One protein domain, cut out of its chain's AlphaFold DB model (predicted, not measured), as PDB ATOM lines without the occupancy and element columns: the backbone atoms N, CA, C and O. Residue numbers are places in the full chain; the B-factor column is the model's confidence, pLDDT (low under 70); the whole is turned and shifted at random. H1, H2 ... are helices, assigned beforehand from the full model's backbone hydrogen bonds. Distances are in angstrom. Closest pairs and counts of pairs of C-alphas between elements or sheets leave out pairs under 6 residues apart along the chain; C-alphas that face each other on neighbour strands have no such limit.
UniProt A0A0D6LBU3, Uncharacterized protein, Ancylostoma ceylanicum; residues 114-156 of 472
ATOM      1  N   GLU A 114      20.617 -22.245  -0.060       97.69
ATOM      2  CA  GLU A 114      21.612 -23.156  -0.650       97.69
ATOM      3  C   GLU A 114      21.833 -22.876  -2.147       97.69
ATOM      4  O   GLU A 114      22.956 -22.941  -2.667       97.69
ATOM      5  N   ARG A 115      20.756 -22.540  -2.870       97.75
ATOM      6  CA  ARG A 115      20.827 -22.126  -4.275       97.75
ATOM      7  C   ARG A 115      21.620 -20.838  -4.435       97.75
ATOM      8  O   ARG A 115      22.412 -20.731  -5.381       97.75
ATOM      9  N   GLU A 116      21.381 -19.857  -3.575       97.81
ATOM     10  CA  GLU A 116      22.085 -18.586  -3.612       97.81
ATOM     11  C   GLU A 116      23.570 -18.775  -3.309       97.81
ATOM     12  O   GLU A 116      24.389 -18.368  -4.134       97.81
ATOM     13  N   GLU A 117      23.926 -19.485  -2.240       98.06
ATOM     14  CA  GLU A 117      25.317 -19.818  -1.907       98.06
ATOM     15  C   GLU A 117      26.017 -20.535  -3.070       98.06
ATOM     16  O   GLU A 117      27.116 -20.158  -3.493       98.06
ATOM     17  N   ARG A 118      25.357 -21.530  -3.682       97.50
ATOM     18  CA  ARG A 118      25.886 -22.242  -4.855       97.50
ATOM     19  C   ARG A 118      26.148 -21.297  -6.029       97.50
ATOM     20  O   ARG A 118      27.158 -21.450  -6.727       97.50
ATOM     21  N   LEU A 119      25.240 -20.356  -6.296       97.69
ATOM     22  CA  LEU A 119      25.384 -19.370  -7.370       97.69
ATOM     23  C   LEU A 119      26.450 -18.320  -7.042       97.69
ATOM     24  O   LEU A 119      27.217 -17.964  -7.938       97.69
ATOM     25  N   GLN A 120      26.534 -17.854  -5.797       97.81
ATOM     26  CA  GLN A 120      27.566 -16.932  -5.324       97.81
ATOM     27  C   GLN A 120      28.950 -17.572  -5.459       97.81
ATOM     28  O   GLN A 120      29.801 -17.029  -6.163       97.81
ATOM     29  N   HIS A 121      29.132 -18.795  -4.957       97.81
ATOM     30  CA  HIS A 121      30.378 -19.545  -5.105       97.81
ATOM     31  C   HIS A 121      30.736 -19.813  -6.582       97.81
ATOM     32  O   HIS A 121      31.903 -19.820  -6.981       97.81
ATOM     33  N   GLN A 122      29.744 -20.018  -7.458       97.50
ATOM     34  CA  GLN A 122      29.987 -20.131  -8.900       97.50
ATOM     35  C   GLN A 122      30.423 -18.796  -9.530       97.50
ATOM     36  O   GLN A 122      31.308 -18.796 -10.391       97.50
ATOM     37  N   ARG A 123      29.813 -17.673  -9.129       97.50
ATOM     38  CA  ARG A 123      30.189 -16.322  -9.581       97.50
ATOM     39  C   ARG A 123      31.594 -15.960  -9.111       97.50
ATOM     40  O   ARG A 123      32.355 -15.435  -9.915       97.50
ATOM     41  N   GLU A 124      31.943 -16.284  -7.872       97.31
ATOM     42  CA  GLU A 124      33.261 -16.036  -7.287       97.31
ATOM     43  C   GLU A 124      34.350 -16.844  -7.994       97.31
ATOM     44  O   GLU A 124      35.290 -16.257  -8.522       97.31
ATOM     45  N   ARG A 125      34.168 -18.163  -8.161       96.75
ATOM     46  CA  ARG A 125      35.109 -18.984  -8.947       96.75
ATOM     47  C   ARG A 125      35.260 -18.490 -10.381       96.75
ATOM     48  O   ARG A 125      36.333 -18.591 -10.964       96.75
ATOM     49  N   ARG A 126      34.181 -17.981 -10.987       94.81
ATOM     50  CA  ARG A 126      34.260 -17.373 -12.319       94.81
ATOM     51  C   ARG A 126      35.034 -16.060 -12.274       94.81
ATOM     52  O   ARG A 126      35.812 -15.836 -13.184       94.81
ATOM     53  N   ARG A 127      34.828 -15.218 -11.262       95.50
ATOM     54  CA  ARG A 127      35.559 -13.960 -11.077       95.50
ATOM     55  C   ARG A 127      37.058 -14.215 -10.915       95.50
ATOM     56  O   ARG A 127      37.811 -13.689 -11.721       95.50
ATOM     57  N   GLN A 128      37.447 -15.103 -10.002       95.44
ATOM     58  CA  GLN A 128      38.843 -15.505  -9.783       95.44
ATOM     59  C   GLN A 128      39.495 -15.982 -11.088       95.44
ATOM     60  O   GLN A 128      40.504 -15.436 -11.508       95.44
ATOM     61  N   LYS A 129      38.838 -16.882 -11.837       94.94
ATOM     62  CA  LYS A 129      39.328 -17.303 -13.165       94.94
ATOM     63  C   LYS A 129      39.477 -16.161 -14.170       94.94
ATOM     64  O   LYS A 129      40.288 -16.251 -15.079       94.94
ATOM     65  N   MET A 130      38.639 -15.127 -14.095       91.31
ATOM     66  CA  MET A 130      38.717 -13.987 -15.014       91.31
ATOM     67  C   MET A 130      39.839 -13.020 -14.621       91.31
ATOM     68  O   MET A 130      40.360 -12.362 -15.517       91.31
ATOM     69  N   GLU A 131      40.167 -12.936 -13.329       92.81
ATOM     70  CA  GLU A 131      41.272 -12.147 -12.764       92.81
ATOM     71  C   GLU A 131      42.630 -12.829 -12.986       92.81
ATOM     72  O   GLU A 131      43.596 -12.161 -13.335       92.81
ATOM     73  N   GLU A 132      42.686 -14.158 -12.860       94.06
ATOM     74  CA  GLU A 132      43.882 -14.970 -13.130       94.06
ATOM     75  C   GLU A 132      44.183 -15.112 -14.631       94.06
ATOM     76  O   GLU A 132      45.331 -15.333 -15.019       94.06
ATOM     77  N   ALA A 133      43.164 -14.994 -15.491       91.12
ATOM     78  CA  ALA A 133      43.326 -15.139 -16.933       91.12
ATOM     79  C   ALA A 133      44.228 -14.040 -17.516       91.12
ATOM     80  O   ALA A 133      43.951 -12.842 -17.401       91.12
ATOM     81  N   GLY A 134      45.266 -14.454 -18.242       92.69
ATOM     82  CA  GLY A 134      46.154 -13.540 -18.957       92.69
ATOM     83  C   GLY A 134      45.465 -12.799 -20.113       92.69
ATOM     84  O   GLY A 134      44.363 -13.136 -20.554       92.69
ATOM     85  N   VAL A 135      46.152 -11.795 -20.672       93.88
ATOM     86  CA  VAL A 135      45.636 -10.972 -21.787       93.88
ATOM     87  C   VAL A 135      45.252 -11.825 -23.001       93.88
ATOM     88  O   VAL A 135      44.207 -11.586 -23.608       93.88
ATOM     89  N   ALA A 136      46.056 -12.843 -23.329       93.19
ATOM     90  CA  ALA A 136      45.801 -13.738 -24.457       93.19
ATOM     91  C   ALA A 136      44.507 -14.550 -24.265       93.19
ATOM     92  O   ALA A 136      43.617 -14.486 -25.114       93.19
ATOM     93  N   GLU A 137      44.346 -15.213 -23.116       95.06
ATOM     94  CA  GLU A 137      43.147 -16.000 -22.790       95.06
ATOM     95  C   GLU A 137      41.891 -15.115 -22.734       95.06
ATOM     96  O   GLU A 137      40.827 -15.470 -23.250       95.06
ATOM     97  N   ASN A 138      42.006 -13.906 -22.175       94.50
ATOM     98  CA  ASN A 138      40.914 -12.938 -22.183       94.50
ATOM     99  C   ASN A 138      40.536 -12.517 -23.616       94.50
ATOM    100  O   ASN A 138      39.350 -12.427 -23.946       94.50
ATOM    101  N   SER A 139      41.525 -12.301 -24.488       95.44
ATOM    102  CA  SER A 139      41.283 -11.941 -25.888       95.44
ATOM    103  C   SER A 139      40.582 -13.070 -26.656       95.44
ATOM    104  O   SER A 139      39.598 -12.812 -27.354       95.44
ATOM    105  N   GLU A 140      40.994 -14.323 -26.449       96.56
ATOM    106  CA  GLU A 140      40.378 -15.507 -27.052       96.56
ATOM    107  C   GLU A 140      38.935 -15.684 -26.566       96.56
ATOM    108  O   GLU A 140      38.008 -15.826 -27.369       96.56
ATOM    109  N   ARG A 141      38.701 -15.558 -25.255       95.94
ATOM    110  CA  ARG A 141      37.356 -15.595 -24.668       95.94
ATOM    111  C   ARG A 141      36.441 -14.522 -25.262       95.94
ATOM    112  O   ARG A 141      35.283 -14.812 -25.571       95.94
ATOM    113  N   LEU A 142      36.937 -13.296 -25.453       96.19
ATOM    114  CA  LEU A 142      36.179 -12.211 -26.087       96.19
ATOM    115  C   LEU A 142      35.884 -12.501 -27.565       96.19
ATOM    116  O   LEU A 142      34.788 -12.190 -28.044       96.19
ATOM    117  N   LEU A 143      36.823 -13.104 -28.298       97.25
ATOM    118  CA  LEU A 143      36.606 -13.538 -29.679       97.25
ATOM    119  C   LEU A 143      35.540 -14.637 -29.757       97.25
ATOM    120  O   LEU A 143      34.601 -14.509 -30.550       97.25
ATOM    121  N   ALA A 144      35.613 -15.644 -28.887       96.94
ATOM    122  CA  ALA A 144      34.615 -16.700 -28.778       96.94
ATOM    123  C   ALA A 144      33.229 -16.136 -28.417       96.94
ATOM    124  O   ALA A 144      32.220 -16.516 -29.012       96.94
ATOM    125  N   GLU A 145      33.152 -15.166 -27.499       97.88
ATOM    126  CA  GLU A 145      31.896 -14.495 -27.155       97.88
ATOM    127  C   GLU A 145      31.321 -13.708 -28.345       97.88
ATOM    128  O   GLU A 145      30.120 -13.780 -28.625       97.88
ATOM    129  N   ARG A 146      32.164 -12.983 -29.093       97.75
ATOM    130  CA  ARG A 146      31.753 -12.291 -30.326       97.75
ATOM    131  C   ARG A 146      31.262 -13.276 -31.385       97.75
ATOM    132  O   ARG A 146      30.285 -12.965 -32.066       97.75
ATOM    133  N   ALA A 147      31.910 -14.430 -31.535       97.62
ATOM    134  CA  ALA A 147      31.495 -15.479 -32.464       97.62
ATOM    135  C   ALA A 147      30.122 -16.050 -32.074       97.62
ATOM    136  O   ALA A 147      29.206 -16.050 -32.895       97.62
ATOM    137  N   ARG A 148      29.922 -16.397 -30.796       97.50
ATOM    138  CA  ARG A 148      28.622 -16.853 -30.271       97.50
ATOM    139  C   ARG A 148      27.519 -15.815 -30.484       97.50
ATOM    140  O   ARG A 148      26.443 -16.156 -30.962       97.50
ATOM    141  N   LYS A 149      27.787 -14.532 -30.206       97.38
ATOM    142  CA  LYS A 149      26.827 -13.439 -30.459       97.38
ATOM    143  C   LYS A 149      26.502 -13.281 -31.942       97.38
ATOM    144  O   LYS A 149      25.355 -12.996 -32.271       97.38
ATOM    145  N   ARG A 150      27.484 -13.445 -32.836       97.31
ATOM    146  CA  ARG A 150      27.246 -13.436 -34.288       97.31
ATOM    147  C   ARG A 150      26.334 -14.591 -34.696       97.31
ATOM    148  O   ARG A 150      25.325 -14.329 -35.335       97.31
ATOM    149  N   MET A 151      26.622 -15.811 -34.245       96.38
ATOM    150  CA  MET A 151      25.784 -16.982 -34.527       96.38
ATOM    151  C   MET A 151      24.357 -16.814 -33.996       96.38
ATOM    152  O   MET A 151      23.401 -17.087 -34.716       96.38
ATOM    153  N   PHE A 152      24.199 -16.282 -32.781       96.75
ATOM    154  CA  PHE A 152      22.879 -15.998 -32.215       96.75
ATOM    155  C   PHE A 152      22.108 -14.955 -33.037       96.75
ATOM    156  O   PHE A 152      20.932 -15.144 -33.306       96.75
ATOM    157  N   ARG A 153      22.769 -13.879 -33.493       96.06
ATOM    158  CA  ARG A 153      22.143 -12.850 -34.347       96.06
ATOM    159  C   ARG A 153      21.741 -13.371 -35.726       96.06
ATOM    160  O   ARG A 153      20.789 -12.858 -36.292       96.06
ATOM    161  N   VAL A 154      22.476 -14.338 -36.275       97.12
ATOM    162  CA  VAL A 154      22.143 -14.963 -37.567       97.12
ATOM    163  C   VAL A 154      20.924 -15.876 -37.436       97.12
ATOM    164  O   VAL A 154      20.094 -15.901 -38.334       97.12
ATOM    165  N   ARG A 155      20.795 -16.589 -36.310       97.31
ATOM    166  CA  ARG A 155      19.650 -17.467 -36.011       97.31
ATOM    167  C   ARG A 155      18.439 -16.728 -35.418       97.31
ATOM    168  O   ARG A 155      17.432 -17.359 -35.123       97.31
ATOM    169  N   GLU A 156      18.548 -15.418 -35.202       96.88
ATOM    170  CA  GLU A 156      17.508 -14.589 -34.584       96.88
ATOM    171  C   GLU A 156      16.276 -14.507 -35.498       96.88
ATOM    172  O   GLU A 156      16.394 -14.180 -36.681       96.88
TER     173      GLU A 156
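AT A GLANCE: This is residues 114 to 156 of the 472 residues of an uncharacterized protein of Ancylostoma ceylanicum (UniProt A0A0D6LBU3). Two straight helices, H2 and H1, form an open V that lies nearly in one plane, with the corner at the short turn between them. The two arms run outward from that corner and their far ends stand free. The printed part has 43 residues with two named helices, H1 then H2, and no named strand; the class is all helix. It is only just extended, close to loose, with a radius of gyration of the C-alphas of 14.1 A, and it is flat, with spans of 38 by 28 by 6 A.

HOW THE PARTS SIT: Look first at H2, residues 135 to 154, the longest helix, and then at H1, residues 114 to 132. They are close but not clearly touching; their closest C-alphas, those of Met 130 and Asn 138, are 7.6 A apart. They run opposite ways at a steep tilt of 59 degrees. In H1 and H2 every O i to N i+4 pair is within hydrogen-bond range.

IN THESE COORDINATES: Find C-alpha 135 at (45.636, -10.972, -21.787); from there H2 runs 28.6 A to C-alpha 154 at (22.143, -14.963, -37.567). H1 begins at C-alpha 114, at (21.612, -23.156, -0.650), and runs 26.8 A to C-alpha 132.

THE WHOLE: The two C-alphas farthest apart, those of Glu 114 and Val 154, are 37.8 A apart. The link from H1 to H2 is tight, and the printed part has no cut. No printed residue has a pLDDT under 70.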